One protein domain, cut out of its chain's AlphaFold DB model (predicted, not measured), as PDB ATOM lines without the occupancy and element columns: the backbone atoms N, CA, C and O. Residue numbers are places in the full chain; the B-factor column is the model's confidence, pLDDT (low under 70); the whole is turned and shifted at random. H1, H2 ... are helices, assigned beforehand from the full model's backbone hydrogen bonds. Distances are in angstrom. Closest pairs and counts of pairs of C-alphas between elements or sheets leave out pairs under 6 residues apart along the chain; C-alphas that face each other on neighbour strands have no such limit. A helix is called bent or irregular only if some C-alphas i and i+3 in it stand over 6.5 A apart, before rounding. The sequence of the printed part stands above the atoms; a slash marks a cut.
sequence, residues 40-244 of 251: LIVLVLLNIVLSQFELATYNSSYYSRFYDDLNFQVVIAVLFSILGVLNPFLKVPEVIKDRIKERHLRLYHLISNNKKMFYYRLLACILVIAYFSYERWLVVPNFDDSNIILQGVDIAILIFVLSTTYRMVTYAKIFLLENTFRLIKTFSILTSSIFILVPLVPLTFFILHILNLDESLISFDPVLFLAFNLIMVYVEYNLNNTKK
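What this domain is: This is residues 40 to 244 of the 251 residues of an uncharacterized protein of Cellulophaga baltica 18 (UniProt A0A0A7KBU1). Five helices, H1, H2, H6, H7 and H8, make a loose, elongated bundle, and at one end of its long axis is a small head, the helical hairpin H3 and H4, joined to the bundle through H5, which touches H2. Toward the other end residues 191 to 203 and 206 to 212, of which 191 to 203 and 206 to 210 belong to H7, stick out from the bundle and stand free, and H7 has a kink of 51 degrees near residue 196, within the first of these stretches. The printed part has 205 residues with eight named helices, H1 to H8 in order along the chain, and no named strand; the class is all helix. The whole is loose, with a radius of gyration of the C-alphas of 21.6 A and spans of 71 by 40 by 37 A.

Where its parts are: H1, residues 40 to 52, begins at C-alpha 40 (202.436, 168.479, 187.010). H2, residues 60 to 85, is 38.9 A long. H3 is residues 94 to 103 and H4 residues 105 to 112. H5, residues 114 to 134, is 29.9 A long, and H6, residues 148 to 170, 32.9 A. H7, residues 172 to 210, is the longest helix at 54.0 A and has a kink of 51 degrees near residue 196; it is neither bent nor irregular, but only just: C-alphas 192 and 195 are 6.2 A apart. H8, residues 221 to 244, is 34.9 A long and ends at C-alpha 244 (191.488, 183.348, 170.154).

How they stand to each other: H1, H2, H6, H7 and H8 form a bundle, helices set side by side. H1 touches H6 at a shallow tilt of 6 degrees, opposite ways; their closest C-alphas, Leu 43 and Ile 149, are 6.5 A apart. H2 touches H7 through residues 77 to 85 alone, with the C-alphas of Gly 84 and Leu 176 closest at 4.2 A; their shallow tilt of 33 degrees is only just short of steep. H2 also touches H8, closest at the C-alphas of Tyr 67 and Asp 221, 5.2 A. H7 and H8 are a hairpin at a steep tilt of 39 degrees; the C-alphas of Arg 182 and Val 235 are closest, 6.4 A. H2 and H5 only just touch, with 3 pairs of C-alphas within 8 A, the closest Leu 83 and Cys 125 at 6.0 A. H4 and H5 only just touch, and only at the corner, with 3 such pairs, the closest Ile 111 and Met 117 at 5.9 A. H3 and H4 are a hairpin, closest at the C-alphas of Lys 101 and Tyr 108, 5.3 A. H1, H4, H5, H6 and H8 have every O i to N i+4 pair within hydrogen-bond range; H2 has 19 of 22, H3 5 of 6 and H7 31 of 35.

The domain as a whole: The C-alphas farthest apart, Leu 105 and Asn 212, are 71.2 A apart. The printed part has no cut, and the link from H5 to H6, 13 residues, is long. The mean pLDDT of the printed part is 81.7; residues 51 to 62, 140 to 146, 215 to 218 and 243 to 244 are under 70.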
ATOM      1  N   LEU A  40     202.468 168.696 185.563       88.00
ATOM      2  CA  LEU A  40     202.436 168.479 187.010       88.00
ATOM      3  C   LEU A  40     201.366 167.458 187.420       88.00
ATOM      4  O   LEU A  40     201.666 166.548 188.186       88.00
ATOM      5  N   ILE A  41     200.148 167.548 186.873       89.81
ATOM      6  CA  ILE A  41     199.084 166.560 187.131       89.81
ATOM      7  C   ILE A  41     199.547 165.152 186.747       89.81
ATOM      8  O   ILE A  41     199.390 164.222 187.534       89.81
ATOM      9  N   VAL A  42     200.136 164.991 185.559       89.25
ATOM     10  CA  VAL A  42     200.625 163.690 185.082       89.25
ATOM     11  C   VAL A  42     201.719 163.140 185.996       89.25
ATOM     12  O   VAL A  42     201.662 161.963 186.344       89.25
ATOM     13  N   LEU A  43     202.674 163.970 186.428       83.94
ATOM     14  CA  LEU A  43     203.738 163.541 187.342       83.94
ATOM     15  C   LEU A  43     203.193 163.079 188.697       83.94
ATOM     16  O   LEU A  43     203.632 162.047 189.201       83.94
ATOM     17  N   VAL A  44     202.222 163.793 189.275       83.31
ATOM     18  CA  VAL A  44     201.624 163.394 190.562       83.31
ATOM     19  C   VAL A  44     200.804 162.121 190.425       83.31
ATOM     20  O   VAL A  44     200.942 161.222 191.251       83.31
ATOM     21  N   LEU A  45     199.994 161.994 189.372       85.81
ATOM     22  CA  LEU A  45     199.246 160.761 189.120       85.81
ATOM     23  C   LEU A  45     200.188 159.572 188.917       85.81
ATOM     24  O   LEU A  45     199.940 158.502 189.467       85.81
ATOM     25  N   LEU A  46     201.290 159.765 188.190       82.69
ATOM     26  CA  LEU A  46     202.316 158.742 188.018       82.69
ATOM     27  C   LEU A  46     202.969 158.368 189.355       82.69
ATOM     28  O   LEU A  46     203.142 157.185 189.623       82.69
ATOM     29  N   ASN A  47     203.280 159.348 190.210       78.25
ATOM     30  CA  ASN A  47     203.816 159.106 191.554       78.25
ATOM     31  C   ASN A  47     202.849 158.259 192.397       78.25
ATOM     32  O   ASN A  47     203.250 157.238 192.954       78.25
ATOM     33  N   ILE A  48     201.560 158.621 192.408       76.38
ATOM     34  CA  ILE A  48     200.519 157.874 193.123       76.38
ATOM     35  C   ILE A  48     200.437 156.439 192.594       76.38
ATOM     36  O   ILE A  48     200.478 155.501 193.385       76.38
ATOM     37  N   VAL A  49     200.383 156.241 191.275       77.56
ATOM     38  CA  VAL A  49     200.320 154.898 190.679       77.56
ATOM     39  C   VAL A  49     201.564 154.075 191.020       77.56
ATOM     40  O   VAL A  49     201.432 152.931 191.439       77.56
ATOM     41  N   LEU A  50     202.768 154.638 190.901       73.31
ATOM     42  CA  LEU A  50     204.017 153.924 191.195       73.31
ATOM     43  C   LEU A  50     204.177 153.592 192.684       73.31
ATOM     44  O   LEU A  50     204.752 152.554 193.009       73.31
ATOM     45  N   SER A  51     203.630 154.421 193.578       69.38
ATOM     46  CA  SER A  51     203.613 154.139 195.019       69.38
ATOM     47  C   SER A  51     202.775 152.902 195.370       69.38
ATOM     48  O   SER A  51     203.148 152.146 196.260       69.38
ATOM     49  N   GLN A  52     201.702 152.624 194.616       67.62
ATOM     50  CA  GLN A  52     200.864 151.424 194.790       67.62
ATOM     51  C   GLN A  52     201.572 150.125 194.375       67.62
ATOM     52  O   GLN A  52     201.180 149.046 194.804       67.62
ATOM     53  N   PHE A  53     202.612 150.218 193.543       68.38
ATOM     54  CA  PHE A  53     203.411 149.070 193.100       68.38
ATOM     55  C   PHE A  53     204.682 148.865 193.938       68.38
ATOM     56  O   PHE A  53     205.563 148.126 193.509       68.38
ATOM     57  N   GLU A  54     204.819 149.557 195.076       63.84
ATOM     58  CA  GLU A  54     206.030 149.571 195.924       63.84
ATOM     59  C   GLU A  54     207.312 150.019 195.184       63.84
ATOM     60  O   GLU A  54     208.416 149.961 195.723       63.84
ATOM     61  N   LEU A  55     207.178 150.527 193.952       56.25
ATOM     62  CA  LEU A  55     208.275 151.043 193.124       56.25
ATOM     63  C   LEU A  55     208.735 152.432 193.587       56.25
ATOM     64  O   LEU A  55     209.846 152.859 193.278       56.25
ATOM     65  N   ALA A  56     207.879 153.130 194.332       56.75
ATOM     66  CA  ALA A  56     208.213 154.320 195.094       56.75
ATOM     67  C   ALA A  56     207.826 154.063 196.553       56.75
ATOM     68  O   ALA A  56     206.689 153.687 196.837       56.75
ATOM     69  N   THR A  57     208.764 154.246 197.480       51.84
ATOM     70  CA  THR A  57     208.494 154.090 198.910       51.84
ATOM     71  C   THR A  57     207.414 155.087 199.324       51.84
ATOM     72  O   THR A  57     207.601 156.296 199.178       51.84
ATOM     73  N   TYR A  58     206.284 154.585 199.837       51.69
ATOM     74  CA  TYR A  58     205.282 155.405 200.516       51.69
ATOM     75  C   TYR A  58     205.971 156.075 201.709       51.69
ATOM     76  O   TYR A  58     206.249 155.441 202.724       51.69
ATOM     77  N   ASN A  59     206.326 157.346 201.552       60.25
ATOM     78  CA  ASN A  59     206.939 158.142 202.601       60.25
ATOM     79  C   ASN A  59     206.102 159.404 202.750       60.25
ATOM     80  O   ASN A  59     205.944 160.171 201.798       60.25
ATOM     81  N   SER A  60     205.549 159.610 203.941       59.41
ATOM     82  CA  SER A  60     204.722 160.772 204.265       59.41
ATOM     83  C   SER A  60     205.449 162.095 203.992       59.41
ATOM     84  O   SER A  60     204.802 163.073 203.623       59.41
ATOM     85  N   SER A  61     206.788 162.104 204.054       63.88
ATOM     86  CA  SER A  61     207.613 163.262 203.693       63.88
ATOM     87  C   SER A  61     207.529 163.654 202.212       63.88
ATOM     88  O   SER A  61     207.759 164.812 201.871       63.88
ATOM     89  N   TYR A  62     207.208 162.721 201.307       69.69
ATOM     90  CA  TYR A  62     207.043 163.033 199.884       69.69
ATOM     91  C   TYR A  62     205.696 163.690 199.595       69.69
ATOM     92  O   TYR A  62     205.611 164.538 198.709       69.69
ATOM     93  N   TYR A  63     204.648 163.339 200.344       72.94
ATOM     94  CA  TYR A  63     203.338 163.956 200.158       72.94
ATOM     95  C   TYR A  63     203.265 165.366 200.741       72.94
ATOM     96  O   TYR A  63     202.718 166.246 200.077       72.94
ATOM     97  N   SER A  64     203.923 165.622 201.876       76.69
ATOM     98  CA  SER A  64     204.056 166.986 202.403       76.69
ATOM     99  C   SER A  64     204.774 167.926 201.428       76.69
ATOM    100  O   SER A  64     204.478 169.115 201.387       76.69
ATOM    101  N   ARG A  65     205.653 167.406 200.561       78.56
ATOM    102  CA  ARG A  65     206.318 168.208 199.518       78.56
ATOM    103  C   ARG A  65     205.342 168.760 198.478       78.56
ATOM    104  O   ARG A  65     205.517 169.882 198.018       78.56
ATOM    105  N   PHE A  66     204.270 168.032 198.149       80.81
ATOM    106  CA  PHE A  66     203.228 168.568 197.265       80.81
ATOM    107  C   PHE A  66     202.515 169.768 197.887       80.81
ATOM    108  O   PHE A  66     202.108 170.676 197.164       80.81
ATOM    109  N   TYR A  67     202.381 169.805 199.213       82.38
ATOM    110  CA  TYR A  67     201.863 170.983 199.898       82.38
ATOM    111  C   TYR A  67     202.820 172.176 199.764       82.38
ATOM    112  O   TYR A  67     202.377 173.280 199.443       82.38
ATOM    113  N   ASP A  68     204.125 171.954 199.925       84.12
ATOM    114  CA  ASP A  68     205.140 173.001 199.754       84.12
ATOM    115  C   ASP A  68     205.174 173.535 198.312       84.12
ATOM    116  O   ASP A  68     205.153 174.752 198.098       84.12
ATOM    117  N   ASP A  69     205.115 172.650 197.315       83.69
ATOM    118  CA  ASP A  69     205.079 173.022 195.896       83.69
ATOM    119  C   ASP A  69     203.784 173.759 195.524       83.69
ATOM    120  O   ASP A  69     203.789 174.685 194.701       83.69
ATOM    121  N   LEU A  70     202.652 173.367 196.119       87.25
ATOM    122  CA  LEU A  70     201.382 174.080 195.995       87.25
ATOM    123  C   LEU A  70     201.498 175.490 196.578       87.25
ATOM    124  O   LEU A  70     201.123 176.466 195.924       87.25
ATOM    125  N   ASN A  71     202.023 175.604 197.798       87.56
ATOM    126  CA  ASN A  71     202.206 176.879 198.477       87.56
ATOM    127  C   ASN A  71     203.105 177.806 197.647       87.56
ATOM    128  O   ASN A  71     202.730 178.947 197.364       87.56
ATOM    129  N   PHE A  72     204.225 177.289 197.138       87.62
ATOM    130  CA  PHE A  72     205.113 178.024 196.242       87.62
ATOM    131  C   PHE A  72     204.382 178.542 194.992       87.62
ATOM    132  O   PHE A  72     204.510 179.718 194.640       87.62
ATOM    133  N   GLN A  73     203.568 177.708 194.336       88.44
ATOM    134  CA  GLN A  73     202.794 178.113 193.156       88.44
ATOM    135  C   GLN A  73     201.777 179.221 193.457       88.44
ATOM    136  O   GLN A  73     201.591 180.136 192.648       88.44
ATOM    137  N   VAL A  74     201.125 179.173 194.619       89.31
ATOM    138  CA  VAL A  74     200.196 180.226 195.053       89.31
ATOM    139  C   VAL A  74     200.952 181.524 195.329       89.31
ATOM    140  O   VAL A  74     200.586 182.577 194.798       89.31
ATOM    141  N   VAL A  75     202.036 181.454 196.107       91.19
ATOM    142  CA  VAL A  75     202.882 182.607 196.444       91.19
ATOM    143  C   VAL A  75     203.424 183.268 195.181       91.19
ATOM    144  O   VAL A  75     203.333 184.490 195.039       91.19
ATOM    145  N   ILE A  76     203.945 182.488 194.231       90.06
ATOM    146  CA  ILE A  76     204.545 183.049 193.022       90.06
ATOM    147  C   ILE A  76     203.499 183.661 192.083       90.06
ATOM    148  O   ILE A  76     203.770 184.684 191.455       90.06
ATOM    149  N   ALA A  77     202.279 183.117 192.031       89.94
ATOM    150  CA  ALA A  77     201.181 183.715 191.272       89.94
ATOM    151  C   ALA A  77     200.781 185.094 191.833       89.94
ATOM    152  O   ALA A  77     200.558 186.046 191.072       89.94
ATOM    153  N   VAL A  78     200.740 185.228 193.163       91.75
ATOM    154  CA  VAL A  78     200.513 186.514 193.841       91.75
ATOM    155  C   VAL A  78     201.669 187.473 193.564       91.75
ATOM    156  O   VAL A  78     201.437 188.606 193.136       91.75
ATOM    157  N   LEU A  79     202.910 187.012 193.727       93.38
ATOM    158  CA  LEU A  79     204.107 187.809 193.476       93.38
ATOM    159  C   LEU A  79     204.140 188.339 192.039       93.38
ATOM    160  O   LEU A  79     204.297 189.540 191.835       93.38
ATOM    161  N   PHE A  80     203.931 187.485 191.036       92.88
ATOM    162  CA  PHE A  80     203.908 187.905 189.633       92.88
ATOM    163  C   PHE A  80     202.788 188.893 189.323       92.88
ATOM    164  O   PHE A  80     202.969 189.777 188.486       92.88
ATOM    165  N   SER A  81     201.657 188.805 190.020       91.00
ATOM    166  CA  SER A  81     200.591 189.800 189.898       91.00
ATOM    167  C   SER A  81     201.028 191.164 190.443       91.00
ATOM    168  O   SER A  81     200.859 192.176 189.761       91.00
ATOM    169  N   ILE A  82     201.668 191.202 191.620       92.56
ATOM    170  CA  ILE A  82     202.222 192.435 192.211       92.56
ATOM    171  C   ILE A  82     203.311 193.026 191.306       92.56
ATOM    172  O   ILE A  82     203.263 194.209 190.960       92.56
ATOM    173  N   LEU A  83     204.259 192.197 190.859       93.19
ATOM    174  CA  LEU A  83     205.323 192.600 189.936       93.19
ATOM    175  C   LEU A  83     204.767 193.081 188.594       93.19
ATOM    176  O   LEU A  83     205.346 193.970 187.975       93.19
ATOM    177  N   GLY A  84     203.623 192.554 188.154       88.88
ATOM    178  CA  GLY A  84     202.930 193.019 186.957       88.88
ATOM    179  C   GLY A  84     202.487 194.471 187.083       88.88
ATOM    180  O   GLY A  84     202.677 195.251 186.151       88.88
ATOM    181  N   VAL A  85     201.944 194.857 188.240       88.50
ATOM    182  CA  VAL A  85     201.505 196.238 188.508       88.50
ATOM    183  C   VAL A  85     202.703 197.173 188.661       88.50
ATOM    184  O   VAL A  85     202.697 198.290 188.141       88.50
ATOM    185  N   LEU A  86     203.746 196.709 189.350       91.19
ATOM    186  CA  LEU A  86     204.967 197.473 189.599       91.19
ATOM    187  C   LEU A  86     205.950 197.453 188.426       91.19
ATOM    188  O   LEU A  86     207.013 198.052 188.527       91.19
ATOM    189  N   ASN A  87     205.611 196.805 187.311       90.88
ATOM    190  CA  ASN A  87     206.561 196.514 186.249       90.88
ATOM    191  C   ASN A  87     207.244 197.803 185.722       90.88
ATOM    192  O   ASN A  87     206.560 198.719 185.230       90.88
ATOM    193  N   PRO A  88     208.588 197.901 185.797       89.38
ATOM    194  CA  PRO A  88     209.319 199.099 185.387       89.38
ATOM    195  C   PRO A  88     209.269 199.336 183.873       89.38
ATOM    196  O   PRO A  88     209.402 200.475 183.430       89.38
ATOM    197  N   PHE A  89     209.007 198.297 183.079       87.75
ATOM    198  CA  PHE A  89     208.906 198.366 181.621       87.75
ATOM    199  C   PHE A  89     207.527 198.846 181.129       87.75
ATOM    200  O   PHE A  89     207.349 199.101 179.937       87.75
ATOM    201  N   LEU A  90     206.542 199.017 182.022       85.31
ATOM    202  CA  LEU A  90     205.241 199.595 181.674       85.31
ATOM    203  C   LEU A  90     205.290 201.124 181.666       85.31
ATOM    204  O   LEU A  90     205.543 201.757 182.690       85.31
ATOM    205  N   LYS A  91     204.917 201.747 180.546       81.81
ATOM    206  CA  LYS A  91     204.691 203.199 180.518       81.81
ATOM    207  C   LYS A  91     203.407 203.553 181.263       81.81
ATOM    208  O   LYS A  91     202.418 202.824 181.182       81.81
ATOM    209  N   VAL A  92     203.424 204.681 181.975       79.62
ATOM    210  CA  VAL A  92     202.209 205.227 182.596       79.62
ATOM    211  C   VAL A  92     201.314 205.804 181.493       79.62
ATOM    212  O   VAL A  92     201.815 206.608 180.706       79.62
ATOM    213  N   PRO A  93     200.024 205.431 181.430       77.69
ATOM    214  CA  PRO A  93     199.087 205.980 180.453       77.69
ATOM    215  C   PRO A  93     198.958 207.500 180.564       77.69
ATOM    216  O   PRO A  93     198.851 208.027 181.673       77.69
ATOM    217  N   GLU A  94     198.905 208.198 179.428       79.06
ATOM    218  CA  GLU A  94     198.768 209.664 179.391       79.06
ATOM    219  C   GLU A  94     197.478 210.137 180.080       79.06
ATOM    220  O   GLU A  94     197.523 211.049 180.895       79.06
ATOM    221  N   VAL A  95     196.371 209.403 179.920       77.50
ATOM    222  CA  VAL A  95     195.093 209.676 180.608       77.50
ATOM    223  C   VAL A  95     195.250 209.735 182.135       77.50
ATOM    224  O   VAL A  95     194.606 210.535 182.812       77.50
ATOM    225  N   ILE A  96     196.115 208.888 182.702       77.62
ATOM    226  CA  ILE A  96     196.393 208.883 184.143       77.62
ATOM    227  C   ILE A  96     197.273 210.074 184.512       77.62
ATOM    228  O   ILE A  96     197.042 210.706 185.543       77.62
ATOM    229  N   LYS A  97     198.259 210.403 183.675       80.44
ATOM    230  CA  LYS A  97     199.100 211.583 183.886       80.44
ATOM    231  C   LYS A  97     198.262 212.860 183.882       80.44
ATOM    232  O   LYS A  97     198.461 213.679 184.772       80.44
ATOM    233  N   ASP A  98     197.297 212.983 182.977       80.94
ATOM    234  CA  ASP A  98     196.410 214.146 182.882       80.94
ATOM    235  C   ASP A  98     195.509 214.280 184.115       80.94
ATOM    236  O   ASP A  98     195.500 215.330 184.757       80.94
ATOM    237  N   ARG A  99     194.868 213.191 184.564       81.75
ATOM    238  CA  ARG A  99     194.074 213.214 185.812       81.75
ATOM    239  C   ARG A  99     194.913 213.531 187.052       81.75
ATOM    240  O   ARG A  99     194.432 214.167 187.988       81.75
ATOM    241  N   ILE A 100     196.164 213.072 187.100       82.12
ATOM    242  CA  ILE A 100     197.078 213.383 188.208       82.12
ATOM    243  C   ILE A 100     197.553 214.832 188.123       82.12
ATOM    244  O   ILE A 100     197.694 215.474 189.160       82.12
ATOM    245  N   LYS A 101     197.768 215.369 186.921       84.62
ATOM    246  CA  LYS A 101     198.138 216.772 186.705       84.62
ATOM    247  C   LYS A 101     197.081 217.717 187.269       84.62
ATOM    248  O   LYS A 101     197.444 218.687 187.925       84.62
ATOM    249  N   GLU A 102     195.803 217.388 187.081       80.75
ATOM    250  CA  GLU A 102     194.669 218.165 187.597       80.75
ATOM    251  C   GLU A 102     194.602 218.208 189.132       80.75
ATOM    252  O   GLU A 102     194.088 219.171 189.695       80.75
ATOM    253  N   ARG A 103     195.129 217.189 189.827       80.56
ATOM    254  CA  ARG A 103     194.955 217.032 191.285       80.56
ATOM    255  C   ARG A 103     196.236 217.182 192.105       80.56
ATOM    256  O   ARG A 103     196.191 217.658 193.235       80.56
ATOM    257  N   HIS A 104     197.379 216.768 191.562       83.56
ATOM    258  CA  HIS A 104     198.656 216.647 192.270       83.56
ATOM    259  C   HIS A 104     199.860 216.934 191.349       83.56
ATOM    260  O   HIS A 104     200.556 216.026 190.886       83.56
ATOM    261  N   LEU A 105     200.177 218.219 191.160       81.19
ATOM    262  CA  LEU A 105     201.250 218.693 190.270       81.19
ATOM    263  C   LEU A 105     202.648 218.118 190.598       81.19
ATOM    264  O   LEU A 105     203.420 217.782 189.701       81.19
ATOM    265  N   ARG A 106     202.975 217.947 191.889       81.56
ATOM    266  CA  ARG A 106     204.251 217.330 192.317       81.56
ATOM    267  C   ARG A 106     204.349 215.862 191.893       81.56
ATOM    268  O   ARG A 106     205.406 215.422 191.445       81.56
ATOM    269  N   LEU A 107     203.245 215.121 192.001       79.25
ATOM    270  CA  LEU A 107     203.172 213.716 191.603       79.25
ATOM    271  C   LEU A 107     203.261 213.581 190.075       79.25
ATOM    272  O   LEU A 107     203.928 212.682 189.571       79.25
ATOM    273  N   TYR A 108     202.671 214.526 189.338       83.88
ATOM    274  CA  TYR A 108     202.802 214.606 187.885       83.88
ATOM    275  C   TYR A 108     204.263 214.760 187.441       83.88
ATOM    276  O   TYR A 108     204.705 214.012 186.576       83.88
ATOM    277  N   HIS A 109     205.053 215.649 188.057       80.81
ATOM    278  CA  HIS A 109     206.475 215.794 187.702       80.81
ATOM    279  C   HIS A 109     207.300 214.526 187.954       80.81
ATOM    280  O   HIS A 109     208.224 214.230 187.192       80.81
ATOM    281  N   LEU A 110     206.957 213.764 188.996       78.62
ATOM    282  CA  LEU A 110     207.577 212.471 189.278       78.62
ATOM    283  C   LEU A 110     207.220 211.440 188.197       78.62
ATOM    284  O   LEU A 110     208.107 210.802 187.636       78.62
ATOM    285  N   ILE A 111     205.927 211.327 187.878       81.25
ATOM    286  CA  ILE A 111     205.368 210.307 186.981       81.25
ATOM    287  C   ILE A 111     205.649 210.605 185.501       81.25
ATOM    288  O   ILE A 111     205.796 209.687 184.694       81.25
ATOM    289  N   SER A 112     205.749 211.882 185.136       79.50
ATOM    290  CA  SER A 112     206.023 212.337 183.770       79.50
ATOM    291  C   SER A 112     207.461 212.017 183.336       79.50
ATOM    292  O   SER A 112     207.728 211.771 182.158       79.50
ATOM    293  N   ASN A 113     208.398 211.913 184.286       84.44
ATOM    294  CA  ASN A 113     209.762 211.490 183.995       84.44
ATOM    295  C   ASN A 113     209.867 209.957 183.933       84.44
ATOM    296  O   ASN A 113     210.118 209.286 184.936       84.44
ATOM    297  N   ASN A 114     209.741 209.412 182.721       79.75
ATOM    298  CA  ASN A 114     209.801 207.970 182.464       79.75
ATOM    299  C   ASN A 114     211.070 207.298 183.027       79.75
ATOM    300  O   ASN A 114     210.983 206.180 183.528       79.75
ATOM    301  N   LYS A 115     212.236 207.968 182.996       85.19
ATOM    302  CA  LYS A 115     213.484 207.410 183.552       85.19
ATOM    303  C   LYS A 115     213.416 207.295 185.073       85.19
ATOM    304  O   LYS A 115     213.738 206.248 185.618       85.19
ATOM    305  N   LYS A 116     212.962 208.345 185.767       86.56
ATOM    306  CA  LYS A 116     212.802 208.303 187.230       86.56
ATOM    307  C   LYS A 116     211.786 207.237 187.641       86.56
ATOM    308  O   LYS A 116     212.077 206.438 188.523       86.56
ATOM    309  N   MET A 117     210.639 207.174 186.962       86.88
ATOM    310  CA  MET A 117     209.620 206.154 187.232       86.88
ATOM    311  C   MET A 117     210.121 204.731 187.019       86.88
ATOM    312  O   MET A 117     209.777 203.860 187.813       86.88
ATOM    313  N   PHE A 118     210.945 204.501 185.993       90.12
ATOM    314  CA  PHE A 118     211.596 203.211 185.783       90.12
ATOM    315  C   PHE A 118     212.408 202.794 187.018       90.12
ATOM    316  O   PHE A 118     212.195 201.702 187.536       90.12
ATOM    317  N   TYR A 119     213.271 203.673 187.543       91.06
ATOM    318  CA  TYR A 119     214.087 203.364 188.723       91.06
ATOM    319  C   TYR A 119     213.254 203.142 189.988       91.06
ATOM    320  O   TYR A 119     213.517 202.192 190.719       91.06
ATOM    321  N   TYR A 120     212.228 203.963 190.238       90.75
ATOM    322  CA  TYR A 120     211.350 203.769 191.398       90.75
ATOM    323  C   TYR A 120     210.609 202.435 191.347       90.75
ATOM    324  O   TYR A 120     210.503 201.744 192.356       90.75
ATOM    325  N   ARG A 121     210.119 202.056 190.167       91.75
ATOM    326  CA  ARG A 121     209.445 200.775 189.956       91.75
ATOM    327  C   ARG A 121     210.393 199.593 190.057       91.75
ATOM    328  O   ARG A 121     210.045 198.602 190.684       91.75
ATOM    329  N   LEU A 122     211.598 199.716 189.507       93.12
ATOM    330  CA  LEU A 122     212.633 198.695 189.635       93.12
ATOM    331  C   LEU A 122     212.989 198.465 191.108       93.12
ATOM    332  O   LEU A 122     213.007 197.324 191.560       93.12
ATOM    333  N   LEU A 123     213.199 199.546 191.863       94.50
ATOM    334  CA  LEU A 123     213.455 199.479 193.299       94.50
ATOM    335  C   LEU A 123     212.283 198.830 194.044       94.50
ATOM    336  O   LEU A 123     212.504 197.957 194.876       94.50
ATOM    337  N   ALA A 124     211.042 199.204 193.721       93.88
ATOM    338  CA  ALA A 124     209.855 198.599 194.320       93.88
ATOM    339  C   ALA A 124     209.766 197.090 194.031       93.88
ATOM    340  O   ALA A 124     209.502 196.319 194.948       93.88
ATOM    341  N   CYS A 125     210.048 196.651 192.800       93.56
ATOM    342  CA  CYS A 125     210.111 195.227 192.464       93.56
ATOM    343  C   CYS A 125     211.173 194.491 193.292       93.56
ATOM    344  O   CYS A 125     210.882 193.427 193.833       93.56
ATOM    345  N   ILE A 126     212.377 195.061 193.425       93.75
ATOM    346  CA  ILE A 126     213.458 194.476 194.234       93.75
ATOM    347  C   ILE A 126     213.032 194.357 195.701       93.75
ATOM    348  O   ILE A 126     213.210 193.298 196.294       93.75
ATOM    349  N   LEU A 127     212.431 195.405 196.273       95.06
ATOM    350  CA  LEU A 127     211.959 195.400 197.660       95.06
ATOM    351  C   LEU A 127     210.875 194.345 197.896       95.06
ATOM    352  O   LEU A 127     210.917 193.649 198.905       95.06
ATOM    353  N   VAL A 128     209.929 194.199 196.965       94.31
ATOM    354  CA  VAL A 128     208.878 193.177 197.064       94.31
ATOM    355  C   VAL A 128     209.475 191.772 197.000       94.31
ATOM    356  O   VAL A 128     209.130 190.937 197.829       94.31
ATOM    357  N   ILE A 129     210.396 191.504 196.069       92.75
ATOM    358  CA  ILE A 129     211.064 190.195 195.982       92.75
ATOM    359  C   ILE A 129     211.857 189.917 197.265       92.75
ATOM    360  O   ILE A 129     211.709 188.850 197.852       92.75
ATOM    361  N   ALA A 130     212.640 190.892 197.738       91.81
ATOM    362  CA  ALA A 130     213.425 190.765 198.962       91.81
ATOM    363  C   ALA A 130     212.544 190.487 200.188       91.81
ATOM    364  O   ALA A 130     212.902 189.646 201.007       91.81
ATOM    365  N   TYR A 131     211.381 191.137 200.291       93.19
ATOM    366  CA  TYR A 131     210.407 190.881 201.352       93.19
ATOM    367  C   TYR A 131     209.880 189.439 201.308       93.19
ATOM    368  O   TYR A 131     209.912 188.743 202.318       93.19
ATOM    369  N   PHE A 132     209.469 188.954 200.132       92.25
ATOM    370  CA  PHE A 132     208.981 187.577 199.972       92.25
ATOM    371  C   PHE A 132     210.066 186.530 200.276       92.25
ATOM    372  O   PHE A 132     209.764 185.461 200.806       92.25
ATOM    373  N   SER A 133     211.327 186.823 199.952       89.00
ATOM    374  CA  SER A 133     212.464 185.975 200.318       89.00
ATOM    375  C   SER A 133     212.769 186.022 201.819       89.00
ATOM    376  O   SER A 133     213.044 184.980 202.407       89.00
ATOM    377  N   TYR A 134     212.698 187.199 202.449       90.44
ATOM    378  CA  TYR A 134     212.928 187.372 203.887       90.44
ATOM    379  C   TYR A 134     211.900 186.606 204.731       90.44
ATOM    380  O   TYR A 134     212.283 185.869 205.636       90.44
ATOM    381  N   GLU A 135     210.618 186.690 204.366       89.75
ATOM    382  CA  GLU A 135     209.523 185.933 204.997       89.75
ATOM    383  C   GLU A 135     209.548 184.430 204.665       89.75
ATOM    384  O   GLU A 135     208.684 183.675 205.105       89.75
ATOM    385  N   ARG A 136     210.538 183.973 203.883       84.00
ATOM    386  CA  ARG A 136     210.677 182.584 203.421       84.00
ATOM    387  C   ARG A 136     209.439 182.069 202.685       84.00
ATOM    388  O   ARG A 136     209.159 180.879 202.709       84.00
ATOM    389  N   TRP A 137     208.702 182.945 202.008       83.25
ATOM    390  CA  TRP A 137     207.605 182.529 201.128       83.25
ATOM    391  C   TRP A 137     208.131 182.077 199.763       83.25
ATOM    392  O   TRP A 137     207.548 181.211 199.120       83.25
ATOM    393  N   LEU A 138     209.267 182.632 199.330       79.81
ATOM    394  CA  LEU A 138     210.037 182.147 198.184       79.81
ATOM    395  C   LEU A 138     211.081 181.124 198.646       79.81
ATOM    396  O   LEU A 138     212.278 181.412 198.650       79.81
ATOM    397  N   VAL A 139     210.630 179.940 199.058       70.12
ATOM    398  CA  VAL A 139     211.537 178.803 199.268       70.12
ATOM    399  C   VAL A 139     211.869 178.214 197.902       70.12
ATOM    400  O   VAL A 139     210.972 177.839 197.152       70.12
ATOM    401  N   VAL A 140     213.153 178.178 197.548       65.38
ATOM    402  CA  VAL A 140     213.595 177.487 196.331       65.38
ATOM    403  C   VAL A 140     213.453 175.981 196.574       65.38
ATOM    404  O   VAL A 140     213.924 175.524 197.618       65.38
ATOM    405  N   PRO A 141     212.832 175.220 195.655       62.84
ATOM    406  CA  PRO A 141     212.717 173.773 195.800       62.84
ATOM    407  C   PRO A 141     214.089 173.124 196.017       62.84
ATOM    408  O   PRO A 141     215.088 173.545 195.423       62.84
ATOM    409  N   ASN A 142     214.152 172.118 196.891       64.56
ATOM    410  CA  ASN A 142     215.392 171.402 197.159       64.56
ATOM    411  C   ASN A 142     215.668 170.396 196.033       64.56
ATOM    412  O   ASN A 142     215.038 169.348 195.972       64.56
ATOM    413  N   PHE A 143     216.643 170.696 195.175       63.09
ATOM    414  CA  PHE A 143     217.018 169.828 194.053       63.09
ATOM    415  C   PHE A 143     217.736 168.528 194.468       63.09
ATOM    416  O   PHE A 143     218.022 167.702 193.604       63.09
ATOM    417  N   ASP A 144     218.032 168.334 195.757       59.47
ATOM    418  CA  ASP A 144     218.764 167.176 196.291       59.47
ATOM    419  C   ASP A 144     217.849 165.998 196.688       59.47
ATOM    420  O   ASP A 144     218.136 165.235 197.608       59.47
ATOM    421  N   ASP A 145     216.696 165.856 196.030       63.59
ATOM    422  CA  ASP A 145     215.769 164.763 196.317       63.59
ATOM    423  C   ASP A 145     216.149 163.489 195.562       63.59
ATOM    424  O   ASP A 145     216.306 163.499 194.346       63.59
ATOM    425  N   SER A 146     216.215 162.346 196.251       68.25
ATOM    426  CA  SER A 146     216.502 161.042 195.626       68.25
ATOM    427  C   SER A 146     215.398 160.547 194.676       68.25
ATOM    428  O   SER A 146     215.561 159.527 194.009       68.25
ATOM    429  N   ASN A 147     214.256 161.239 194.617       74.06
ATOM    430  CA  ASN A 147     213.110 160.876 193.791       74.06
ATOM    431  C   ASN A 147     213.093 161.672 192.474       74.06
ATOM    432  O   ASN A 147     212.810 162.870 192.453       74.06
ATOM    433  N   ILE A 148     213.306 160.972 191.356       77.56
ATOM    434  CA  ILE A 148     213.359 161.562 190.010       77.56
ATOM    435  C   ILE A 148     212.070 162.299 189.605       77.56
ATOM    436  O   ILE A 148     212.118 163.253 188.830       77.56
ATOM    437  N   ILE A 149     210.911 161.888 190.133       76.25
ATOM    438  CA  ILE A 149     209.622 162.525 189.831       76.25
ATOM    439  C   ILE A 149     209.554 163.908 190.478       76.25
ATOM    440  O   ILE A 149     209.130 164.865 189.836       76.25
ATOM    441  N   LEU A 150     210.007 164.014 191.729       75.69
ATOM    442  CA  LEU A 150     210.026 165.266 192.485       75.69
ATOM    443  C   LEU A 150     211.046 166.252 191.902       75.69
ATOM    444  O   LEU A 150     210.716 167.417 191.699       75.69
ATOM    445  N   GLN A 151     212.213 165.768 191.469       79.31
ATOM    446  CA  GLN A 151     213.155 166.589 190.694       79.31
ATOM    447  C   GLN A 151     212.524 167.116 189.390       79.31
ATOM    448  O   GLN A 151     212.740 168.265 188.998       79.31
ATOM    449  N   GLY A 152     211.715 166.293 188.713       78.94
ATOM    450  CA  GLY A 152     210.971 166.701 187.520       78.94
ATOM    451  C   GLY A 152     209.977 167.837 187.788       78.94
ATOM    452  O   GLY A 152     209.840 168.736 186.954       78.94
ATOM    453  N   VAL A 153     209.324 167.831 188.956       78.69
ATOM    454  CA  VAL A 153     208.454 168.926 189.417       78.69
ATOM    455  C   VAL A 153     209.266 170.210 189.612       78.69
ATOM    456  O   VAL A 153     208.898 171.245 189.052       78.69
ATOM    457  N   ASP A 154     210.408 170.141 190.297       80.81
ATOM    458  CA  ASP A 154     211.256 171.310 190.574       80.81
ATOM    459  C   ASP A 154     211.768 171.970 189.289       80.81
ATOM    460  O   ASP A 154     211.710 173.193 189.126       80.81
ATOM    461  N   ILE A 155     212.236 171.156 188.338       83.94
ATOM    462  CA  ILE A 155     212.714 171.627 187.033       83.94
ATOM    463  C   ILE A 155     211.579 172.316 186.271       83.94
ATOM    464  O   ILE A 155     211.783 173.389 185.696       83.94
ATOM    465  N   ALA A 156     210.376 171.737 186.276       83.06
ATOM    466  CA  ALA A 156     209.223 172.340 185.620       83.06
ATOM    467  C   ALA A 156     208.866 173.697 186.245       83.06
ATOM    468  O   ALA A 156     208.625 174.663 185.514       83.06
ATOM    469  N   ILE A 157     208.875 173.787 187.580       82.81
ATOM    470  CA  ILE A 157     208.628 175.032 188.314       82.81
ATOM    471  C   ILE A 157     209.676 176.080 187.929       82.81
ATOM    472  O   ILE A 157     209.315 177.200 187.562       82.81
ATOM    473  N   LEU A 158     210.962 175.724 187.928       84.31
ATOM    474  CA  LEU A 158     212.050 176.631 187.562       84.31
ATOM    475  C   LEU A 158     211.893 177.172 186.133       84.31
ATOM    476  O   LEU A 158     211.985 178.384 185.912       84.31
ATOM    477  N   ILE A 159     211.606 176.299 185.163       85.75
ATOM    478  CA  ILE A 159     211.360 176.695 183.767       85.75
ATOM    479  C   ILE A 159     210.171 177.659 183.684       85.75
ATOM    480  O   ILE A 159     210.241 178.670 182.978       85.75
ATOM    481  N   PHE A 160     209.095 177.388 184.426       85.25
ATOM    482  CA  PHE A 160     207.929 178.262 184.486       85.25
ATOM    483  C   PHE A 160     208.278 179.652 185.042       85.25
ATOM    484  O   PHE A 160     207.894 180.663 184.440       85.25
ATOM    485  N   VAL A 161     209.051 179.728 186.132       86.81
ATOM    486  CA  VAL A 161     209.510 180.996 186.730       86.81
ATOM    487  C   VAL A 161     210.351 181.800 185.741       86.81
ATOM    488  O   VAL A 161     210.094 182.990 185.528       86.81
ATOM    489  N   LEU A 162     211.332 181.161 185.101       87.25
ATOM    490  CA  LEU A 162     212.234 181.811 184.149       87.25
ATOM    491  C   LEU A 162     211.482 182.316 182.915       87.25
ATOM    492  O   LEU A 162     211.631 183.476 182.527       87.25
ATOM    493  N   SER A 163     210.615 181.481 182.338       85.38
ATOM    494  CA  SER A 163     209.785 181.852 181.188       85.38
ATOM    495  C   SER A 163     208.861 183.025 181.523       85.38
ATOM    496  O   SER A 163     208.758 183.996 180.771       85.38
ATOM    497  N   THR A 164     208.242 183.001 182.702       87.00
ATOM    498  CA  THR A 164     207.347 184.070 183.161       87.00
ATOM    499  C   THR A 164     208.106 185.374 183.423       87.00
ATOM    500  O   THR A 164     207.644 186.446 183.024       87.00
ATOM    501  N   THR A 165     209.317 185.295 183.974       88.06
ATOM    502  CA  THR A 165     210.214 186.447 184.169       88.06
ATOM    503  C   THR A 165     210.660 187.049 182.835       88.06
ATOM    504  O   THR A 165     210.613 188.265 182.659       88.06
ATOM    505  N   TYR A 166     211.005 186.222 181.846       88.19
ATOM    506  CA  TYR A 166     211.309 186.701 180.495       88.19
ATOM    507  C   TYR A 166     210.127 187.477 179.894       88.19
ATOM    508  O   TYR A 166     210.292 188.571 179.351       88.19
ATOM    509  N   ARG A 167     208.901 186.969 180.060       84.88
ATOM    510  CA  ARG A 167     207.683 187.653 179.598       84.88
ATOM    511  C   ARG A 167     207.425 188.967 180.331       84.88
ATOM    512  O   ARG A 167     206.901 189.890 179.713       84.88
ATOM    513  N   MET A 168     207.809 189.080 181.603       88.25
ATOM    514  CA  MET A 168     207.733 190.333 182.364       88.25
ATOM    515  C   MET A 168     208.561 191.445 181.714       88.25
ATOM    516  O   MET A 168     208.093 192.582 181.640       88.25
ATOM    517  N   VAL A 169     209.764 191.117 181.238       87.00
ATOM    518  CA  VAL A 169     210.690 192.074 180.616       87.00
ATOM    519  C   VAL A 169     210.259 192.392 179.184       87.00
ATOM    520  O   VAL A 169     210.077 193.553 178.829       87.00
ATOM    521  N   THR A 170     210.040 191.359 178.370       84.06
ATOM    522  CA  THR A 170     209.820 191.506 176.922       84.06
ATOM    523  C   THR A 170     208.387 191.925 176.585       84.06
ATOM    524  O   THR A 170     208.151 192.703 175.663       84.06
ATOM    525  N   TYR A 171     207.406 191.443 177.353       84.19
ATOM    526  CA  TYR A 171     205.977 191.617 177.088       84.19
ATOM    527  C   TYR A 171     205.219 192.108 178.328       84.19
ATOM    528  O   TYR A 171     204.142 191.605 178.653       84.19
ATOM    529  N   ALA A 172     205.756 193.129 179.000       84.06
ATOM    530  CA  ALA A 172     205.277 193.669 180.277       84.06
ATOM    531  C   ALA A 172     203.752 193.861 180.385       84.06
ATOM    532  O   ALA A 172     203.132 193.523 181.392       84.06
ATOM    533  N   LYS A 173     203.127 194.362 179.316       81.62
ATOM    534  CA  LYS A 173     201.672 194.556 179.229       81.62
ATOM    535  C   LYS A 173     200.899 193.239 179.256       81.62
ATOM    536  O   LYS A 173     199.941 193.105 180.008       81.62
ATOM    537  N   ILE A 174     201.320 192.274 178.440       82.56
ATOM    538  CA  ILE A 174     200.701 190.944 178.379       82.56
ATOM    539  C   ILE A 174     200.915 190.234 179.718       82.56
ATOM    540  O   ILE A 174     199.978 189.662 180.261       82.56
ATOM    541  N   PHE A 175     202.116 190.345 180.287       88.06
ATOM    542  CA  PHE A 175     202.445 189.799 181.598       88.06
ATOM    543  C   PHE A 175     201.504 190.304 182.702       88.06
ATOM    544  O   PHE A 175     200.941 189.492 183.433       88.06
ATOM    545  N   LEU A 176     201.291 191.622 182.808       87.19
ATOM    546  CA  LEU A 176     200.370 192.197 183.795       87.19
ATOM    547  C   LEU A 176     198.951 191.639 183.623       87.19
ATOM    548  O   LEU A 176     198.340 191.196 184.596       87.19
ATOM    549  N   LEU A 177     198.431 191.654 182.394       82.62
ATOM    550  CA  LEU A 177     197.055 191.245 182.110       82.62
ATOM    551  C   LEU A 177     196.823 189.770 182.413       82.62
ATOM    552  O   LEU A 177     195.836 189.425 183.056       82.62
ATOM    553  N   GLU A 178     197.734 188.905 181.974       85.00
ATOM    554  CA  GLU A 178     197.597 187.470 182.188       85.00
ATOM    555  C   GLU A 178     197.714 187.093 183.658       85.00
ATOM    556  O   GLU A 178     196.879 186.336 184.142       85.00
ATOM    557  N   ASN A 179     198.692 187.633 184.390       87.38
ATOM    558  CA  ASN A 179     198.841 187.312 185.810       87.38
ATOM    559  C   ASN A 179     197.684 187.872 186.647       87.38
ATOM    560  O   ASN A 179     197.160 187.173 187.509       87.38
ATOM    561  N   THR A 180     197.188 189.068 186.316       84.00
ATOM    562  CA  THR A 180     195.981 189.616 186.957       84.00
ATOM    563  C   THR A 180     194.752 188.754 186.662       84.00
ATOM    564  O   THR A 180     193.971 188.463 187.567       84.00
ATOM    565  N   PHE A 181     194.576 188.312 185.410       83.50
ATOM    566  CA  PHE A 181     193.480 187.418 185.035       83.50
ATOM    567  C   PHE A 181     193.558 186.091 185.789       83.50
ATOM    568  O   PHE A 181     192.549 185.667 186.353       83.50
ATOM    569  N   ARG A 182     194.746 185.471 185.837       85.06
ATOM    570  CA  ARG A 182     194.995 184.235 186.589       85.06
ATOM    571  C   ARG A 182     194.567 184.397 188.035       85.06
ATOM    572  O   ARG A 182     193.702 183.661 188.490       85.06
ATOM    573  N   LEU A 183     195.092 185.411 188.722       86.62
ATOM    574  CA  LEU A 183     194.807 185.637 190.135       86.62
ATOM    575  C   LEU A 183     193.309 185.848 190.393       86.62
ATOM    576  O   LEU A 183     192.737 185.199 191.266       86.62
ATOM    577  N   ILE A 184     192.652 186.709 189.607       83.62
ATOM    578  CA  ILE A 184     191.214 186.979 189.750       83.62
ATOM    579  C   ILE A 184     190.396 185.711 189.504       83.62
ATOM    580  O   ILE A 184     189.472 185.418 190.264       83.62
ATOM    581  N   LYS A 185     190.702 184.962 188.440       83.69
ATOM    582  CA  LYS A 185     189.923 183.784 188.064       83.69
ATOM    583  C   LYS A 185     190.135 182.642 189.053       83.69
ATOM    584  O   LYS A 185     189.145 182.049 189.469       83.69
ATOM    585  N   THR A 186     191.369 182.392 189.487       85.56
ATOM    586  CA  THR A 186     191.681 181.406 190.529       85.56
ATOM    587  C   THR A 186     190.967 181.754 191.829       85.56
ATOM    588  O   THR A 186     190.266 180.908 192.374       85.56
ATOM    589  N   PHE A 187     191.027 183.010 192.282       84.50
ATOM    590  CA  PHE A 187     190.319 183.431 193.494       84.50
ATOM    591  C   PHE A 187     188.796 183.314 193.353       84.50
ATOM    592  O   PHE A 187     188.117 182.857 194.270       84.50
ATOM    593  N   SER A 188     188.241 183.668 192.190       82.44
ATOM    594  CA  SER A 188     186.812 183.503 191.898       82.44
ATOM    595  C   SER A 188     186.375 182.038 191.925       82.44
ATOM    596  O   SER A 188     185.272 181.754 192.388       82.44
ATOM    597  N   ILE A 189     187.207 181.118 191.430       84.31
ATOM    598  CA  ILE A 189     186.922 179.680 191.475       84.31
ATOM    599  C   ILE A 189     187.005 179.194 192.918       84.31
ATOM    600  O   ILE A 189     186.022 178.657 193.406       84.31
ATOM    601  N   LEU A 190     188.104 179.471 193.625       83.56
ATOM    602  CA  LEU A 190     188.300 179.049 195.015       83.56
ATOM    603  C   LEU A 190     187.164 179.524 195.926       83.56
ATOM    604  O   LEU A 190     186.595 178.729 196.665       83.56
ATOM    605  N   THR A 191     186.779 180.799 195.828       80.00
ATOM    606  CA  THR A 191     185.658 181.348 196.610       80.00
ATOM    607  C   THR A 191     184.319 180.702 196.264       80.00
ATOM    608  O   THR A 191     183.516 180.461 197.161       80.00
ATOM    609  N   SER A 192     184.084 180.360 194.994       79.38
ATOM    610  CA  SER A 192     182.879 179.622 194.587       79.38
ATOM    611  C   SER A 192     182.909 178.168 195.072       79.38
ATOM    612  O   SER A 192     181.875 177.613 195.437       79.38
ATOM    613  N   SER A 193     184.096 177.560 195.130       80.00
ATOM    614  CA  SER A 193     184.306 176.183 195.578       80.00
ATOM    615  C   SER A 193     184.088 175.994 197.079       80.00
ATOM    616  O   SER A 193     183.780 174.877 197.481       80.00
ATOM    617  N   ILE A 194     184.166 177.047 197.904       77.19
ATOM    618  CA  ILE A 194     183.892 176.963 199.354       77.19
ATOM    619  C   ILE A 194     182.497 176.379 199.621       77.19
ATOM    620  O   ILE A 194     182.347 175.536 200.500       77.19
ATOM    621  N   PHE A 195     181.490 176.746 198.822       73.88
ATOM    622  CA  PHE A 195     180.123 176.228 198.973       73.88
ATOM    623  C   PHE A 195     180.003 174.721 198.718       73.88
ATOM    624  O   PHE A 195     179.099 174.084 199.249       73.88
ATOM    625  N   ILE A 196     180.913 174.157 197.923       75.44
ATOM    626  CA  ILE A 196     180.983 172.720 197.645       75.44
ATOM    627  C   ILE A 196     181.861 172.028 198.694       75.44
ATOM    628  O   ILE A 196     181.531 170.937 199.145       75.44
ATOM    629  N   LEU A 197     182.953 172.669 199.123       73.75
ATOM    630  CA  LEU A 197     183.920 172.091 200.057       73.75
ATOM    631  C   LEU A 197     183.340 171.917 201.469       73.75
ATOM    632  O   LEU A 197     183.560 170.885 202.096       73.75
ATOM    633  N   VAL A 198     182.573 172.902 201.950       76.94
ATOM    634  CA  VAL A 198     181.973 172.905 203.298       76.94
ATOM    635  C   VAL A 198     181.113 171.664 203.579       76.94
ATOM    636  O   VAL A 198     181.298 171.080 204.643       76.94
ATOM    637  N   PRO A 199     180.204 171.220 202.687       79.81
ATOM    638  CA  PRO A 199     179.478 169.965 202.887       79.81
ATOM    639  C   PRO A 199     180.291 168.720 202.507       79.81
ATOM    640  O   PRO A 199     180.062 167.656 203.076       79.81
ATOM    641  N   LEU A 200     181.232 168.825 201.563       79.19
ATOM    642  CA  LEU A 200     181.983 167.669 201.072       79.19
ATOM    643  C   LEU A 200     182.940 167.103 202.127       79.19
ATOM    644  O   LEU A 200     182.983 165.892 202.302       79.19
ATOM    645  N   VAL A 201     183.654 167.963 202.860       78.50
ATOM    646  CA  VAL A 201     184.608 167.557 203.907       78.50
ATOM    647  C   VAL A 201     183.961 166.683 204.999       78.50
ATOM    648  O   VAL A 201     184.426 165.558 205.195       78.50
ATOM    649  N   PRO A 202     182.879 167.108 205.687       80.69
ATOM    650  CA  PRO A 202     182.220 166.271 206.689       80.69
ATOM    651  C   PRO A 202     181.586 165.013 206.082       80.69
ATOM    652  O   PRO A 202     181.560 163.980 206.744       80.69
ATOM    653  N   LEU A 203     181.131 165.056 204.822       84.44
ATOM    654  CA  LEU A 203     180.648 163.865 204.120       84.44
ATOM    655  C   LEU A 203     181.769 162.834 203.916       84.44
ATOM    656  O   LEU A 203     181.544 161.646 204.134       84.44
ATOM    657  N   THR A 204     182.981 163.263 203.547       79.62
ATOM    658  CA  THR A 204     184.135 162.355 203.439       79.62
ATOM    659  C   THR A 204     184.491 161.724 204.779       79.62
ATOM    660  O   THR A 204     184.646 160.509 204.826       79.62
ATOM    661  N   PHE A 205     184.536 162.498 205.868       80.00
ATOM    662  CA  PHE A 205     184.765 161.945 207.211       80.00
ATOM    663  C   PHE A 205     183.674 160.946 207.612       80.00
ATOM    664  O   PHE A 205     183.968 159.860 208.098       80.00
ATOM    665  N   PHE A 206     182.409 161.256 207.324       83.94
ATOM    666  CA  PHE A 206     181.294 160.351 207.592       83.94
ATOM    667  C   PHE A 206     181.414 159.021 206.830       83.94
ATOM    668  O   PHE A 206     181.177 157.958 207.400       83.94
ATOM    669  N   ILE A 207     181.823 159.059 205.557       82.81
ATOM    670  CA  ILE A 207     182.048 157.852 204.746       82.81
ATOM    671  C   ILE A 207     183.237 157.042 205.280       82.81
ATOM    672  O   ILE A 207     183.125 155.824 205.395       82.81
ATOM    673  N   LEU A 208     184.351 157.694 205.627       83.12
ATOM    674  CA  LEU A 208     185.527 157.024 206.198       83.12
ATOM    675  C   LEU A 208     185.187 156.320 207.513       83.12
ATOM    676  O   LEU A 208     185.536 155.153 207.690       83.12
ATOM    677  N   HIS A 209     184.416 156.993 208.368       82.88
ATOM    678  CA  HIS A 209     183.920 156.438 209.620       82.88
ATOM    679  C   HIS A 209     183.024 155.209 209.400       82.88
ATOM    680  O   HIS A 209     183.208 154.191 210.063       82.88
ATOM    681  N   ILE A 210     182.096 155.254 208.432       88.69
ATOM    682  CA  ILE A 210     181.249 154.097 208.075       88.69
ATOM    683  C   ILE A 210     182.084 152.918 207.562       88.69
ATOM    684  O   ILE A 210     181.775 151.767 207.865       88.69
ATOM    685  N   LEU A 211     183.121 153.192 206.770       86.88
ATOM    686  CA  LEU A 211     183.983 152.167 206.180       86.88
ATOM    687  C   LEU A 211     185.060 151.649 207.145       86.88
ATOM    688  O   LEU A 211     185.814 150.754 206.769       86.88
ATOM    689  N   ASN A 212     185.117 152.180 208.371       82.56
ATOM    690  CA  ASN A 212     186.114 151.848 209.388       82.56
ATOM    691  C   ASN A 212     187.559 151.983 208.867       82.56
ATOM    692  O   ASN A 212     188.440 151.193 209.213       82.56
ATOM    693  N   LEU A 213     187.776 152.960 207.981       77.38
ATOM    694  CA  LEU A 213     189.088 153.292 207.441       77.38
ATOM    695  C   LEU A 213     189.781 154.267 208.386       77.38
ATOM    696  O   LEU A 213     189.176 155.239 208.835       77.38
ATOM    697  N   ASP A 214     191.057 154.012 208.666       70.38
ATOM    698  CA  ASP A 214     191.855 154.892 209.511       70.38
ATOM    699  C   ASP A 214     192.135 156.210 208.773       70.38
ATOM    700  O   ASP A 214     192.860 156.259 207.775       70.38
ATOM    701  N   GLU A 215     191.527 157.285 209.270       64.94
ATOM    702  CA  GLU A 215     191.638 158.640 208.728       64.94
ATOM    703  C   GLU A 215     193.087 159.148 208.736       64.94
ATOM    704  O   GLU A 215     193.453 159.980 207.905       64.94
ATOM    705  N   SER A 216     193.937 158.621 209.626       65.75
ATOM    706  CA  SER A 216     195.345 159.013 209.737       65.75
ATOM    707  C   SER A 216     196.221 158.532 208.572       65.75
ATOM    708  O   SER A 216     197.322 159.048 208.381       65.75
ATOM    709  N   LEU A 217     195.730 157.593 207.755       62.22
ATOM    710  CA  LEU A 217     196.450 157.046 206.597       62.22
ATOM    711  C   LEU A 217     196.242 157.860 205.307       62.22
ATOM    712  O   LEU A 217     196.904 157.605 204.296       62.22
ATOM    713  N   ILE A 218     195.329 158.837 205.314       66.31
ATOM    714  CA  ILE A 218     194.966 159.622 204.130       66.31
ATOM    715  C   ILE A 218     195.638 160.997 204.194       66.31
ATOM    716  O   ILE A 218     195.215 161.882 204.934       66.31
ATOM    717  N   SER A 219     196.665 161.207 203.364       71.56
ATOM    718  CA  SER A 219     197.219 162.549 203.141       71.56
ATOM    719  C   SER A 219     196.380 163.304 202.106       71.56
ATOM    720  O   SER A 219     196.178 162.840 200.980       71.56
ATOM    721  N   PHE A 220     195.911 164.497 202.480       76.81
ATOM    722  CA  PHE A 220     195.178 165.397 201.585       76.81
ATOM    723  C   PHE A 220     196.096 166.237 200.685       76.81
ATOM    724  O   PHE A 220     195.622 166.804 199.700       76.81
ATOM    725  N   ASP A 221     197.398 166.301 200.968       81.00
ATOM    726  CA  ASP A 221     198.344 167.178 200.267       81.00
ATOM    727  C   ASP A 221     198.403 166.928 198.746       81.00
ATOM    728  O   ASP A 221     198.281 167.889 197.975       81.00
ATOM    729  N   PRO A 222     198.470 165.670 198.257       78.75
ATOM    730  CA  PRO A 222     198.493 165.393 196.818       78.75
ATOM    731  C   PRO A 222     197.161 165.740 196.151       78.75
ATOM    732  O   PRO A 222     197.127 166.165 194.996       78.75
ATOM    733  N   VAL A 223     196.053 165.584 196.885       81.56
ATOM    734  CA  VAL A 223     194.703 165.916 196.410       81.56
ATOM    735  C   VAL A 223     194.562 167.426 196.243       81.56
ATOM    736  O   VAL A 223     194.069 167.881 195.212       81.56
ATOM    737  N   LEU A 224     195.036 168.211 197.214       84.69
ATOM    738  CA  LEU A 224     195.046 169.673 197.137       84.69
ATOM    739  C   LEU A 224     195.917 170.165 195.977       84.69
ATOM    740  O   LEU A 224     195.487 171.029 195.209       84.69
ATOM    741  N   PHE A 225     197.101 169.576 195.798       87.19
ATOM    742  CA  PHE A 225     197.984 169.887 194.678       87.19
ATOM    743  C   PHE A 225     197.331 169.582 193.321       87.19
ATOM    744  O   PHE A 225     197.355 170.424 192.416       87.19
ATOM    745  N   LEU A 226     196.702 168.411 193.171       88.00
ATOM    746  CA  LEU A 226     195.967 168.032 191.957       88.00
ATOM    747  C   LEU A 226     194.797 168.980 191.688       88.00
ATOM    748  O   LEU A 226     194.647 169.471 190.567       88.00
ATOM    749  N   ALA A 227     193.989 169.271 192.708       87.81
ATOM    750  CA  ALA A 227     192.842 170.163 192.596       87.81
ATOM    751  C   ALA A 227     193.266 171.565 192.140       87.81
ATOM    752  O   ALA A 227     192.675 172.122 191.213       87.81
ATOM    753  N   PHE A 228     194.326 172.118 192.734       89.75
ATOM    754  CA  PHE A 228     194.860 173.413 192.331       89.75
ATOM    755  C   PHE A 228     195.350 173.411 190.882       89.75
ATOM    756  O   PHE A 228     194.979 174.295 190.110       89.75
ATOM    757  N   ASN A 229     196.129 172.407 190.474       91.06
ATOM    758  CA  ASN A 229     196.622 172.340 189.100       91.06
ATOM    759  C   ASN A 229     195.484 172.165 188.087       91.06
ATOM    760  O   ASN A 229     195.522 172.787 187.028       91.06
ATOM    761  N   LEU A 230     194.429 171.412 188.413       91.94
ATOM    762  CA  LEU A 230     193.227 171.312 187.575       91.94
ATOM    763  C   LEU A 230     192.518 172.662 187.419       91.94
ATOM    764  O   LEU A 230     192.145 173.042 186.305       91.94
ATOM    765  N   ILE A 231     192.373 173.413 188.515       90.19
ATOM    766  CA  ILE A 231     191.843 174.782 188.478       90.19
ATOM    767  C   ILE A 231     192.703 175.639 187.551       90.19
ATOM    768  O   ILE A 231     192.167 176.314 186.673       90.19
ATOM    769  N   MET A 232     194.026 175.584 187.695       90.56
ATOM    770  CA  MET A 232     194.938 176.368 186.869       90.56
ATOM    771  C   MET A 232     194.871 175.983 185.386       90.56
ATOM    772  O   MET A 232     194.820 176.874 184.539       90.56
ATOM    773  N   VAL A 233     194.751 174.696 185.039       92.38
ATOM    774  CA  VAL A 233     194.493 174.256 183.652       92.38
ATOM    775  C   VAL A 233     193.224 174.905 183.101       92.38
ATOM    776  O   VAL A 233     193.234 175.440 181.991       92.38
ATOM    777  N   TYR A 234     192.137 174.906 183.874       89.69
ATOM    778  CA  TYR A 234     190.882 175.537 183.466       89.69
ATOM    779  C   TYR A 234     191.008 177.064 183.321       89.69
ATOM    780  O   TYR A 234     190.445 177.659 182.394       89.69
ATOM    781  N   VAL A 235     191.763 177.722 184.204       86.94
ATOM    782  CA  VAL A 235     192.061 179.158 184.105       86.94
ATOM    783  C   VAL A 235     192.825 179.466 182.815       86.94
ATOM    784  O   VAL A 235     192.409 180.352 182.062       86.94
ATOM    785  N   GLU A 236     193.880 178.711 182.510       87.62
ATOM    786  CA  GLU A 236     194.672 178.908 181.291       87.62
ATOM    787  C   GLU A 236     193.881 178.582 180.023       87.62
ATOM    788  O   GLU A 236     194.000 179.283 179.016       87.62
ATOM    789  N   TYR A 237     193.026 177.560 180.061       88.19
ATOM    790  CA  TYR A 237     192.123 177.239 178.960       88.19
ATOM    791  C   TYR A 237     191.196 178.417 178.631       88.19
ATOM    792  O   TYR A 237     191.098 178.831 177.470       88.19
ATOM    793  N   ASN A 238     190.575 179.022 179.650       82.75
ATOM    794  CA  ASN A 238     189.741 180.212 179.469       82.75
ATOM    795  C   ASN A 238     190.541 181.383 178.895       82.75
ATOM    796  O   ASN A 238     190.105 182.003 177.925       82.75
ATOM    797  N   LEU A 239     191.724 181.654 179.452       81.56
ATOM    798  CA  LEU A 239     192.604 182.721 178.983       81.56
ATOM    799  C   LEU A 239     192.958 182.546 177.496       81.56
ATOM    800  O   LEU A 239     192.878 183.493 176.711       81.56
ATOM    801  N   ASN A 240     193.308 181.326 177.088       81.06
ATOM    802  CA  ASN A 240     193.663 180.998 175.708       81.06
ATOM    803  C   ASN A 240     192.471 181.133 174.748       81.06
ATOM    804  O   ASN A 240     192.637 181.616 173.625       81.06
ATOM    805  N   ASN A 241     191.262 180.779 175.183       75.75
ATOM    806  CA  ASN A 241     190.050 180.969 174.386       75.75
ATOM    807  C   ASN A 241     189.677 182.447 174.226       75.75
ATOM    808  O   ASN A 241     189.338 182.869 173.120       75.75
ATOM    809  N   THR A 242     189.808 183.259 175.279       71.62
ATOM    810  CA  THR A 242     189.588 184.712 175.192       71.62
ATOM    811  C   THR A 242     190.548 185.363 174.194       71.62
ATOM    812  O   THR A 242     190.132 186.200 173.389       71.62
ATOM    813  N   LYS A 243     191.818 184.933 174.165       69.75
ATOM    814  CA  LYS A 243     192.791 185.394 173.160       69.75
ATOM    815  C   LYS A 243     192.342 185.056 171.738       69.75
ATOM    816  O   LYS A 243     192.305 185.947 170.894       69.75
ATOM    817  N   LYS A 244     191.950 183.802 171.481       65.06
ATOM    818  CA  LYS A 244     191.488 183.348 170.154       65.06
ATOM    819  C   LYS A 244     190.264 184.124 169.660       65.06
ATOM    820  O   LYS A 244     190.223 184.506 168.495       65.06
TER     821      LYS A 244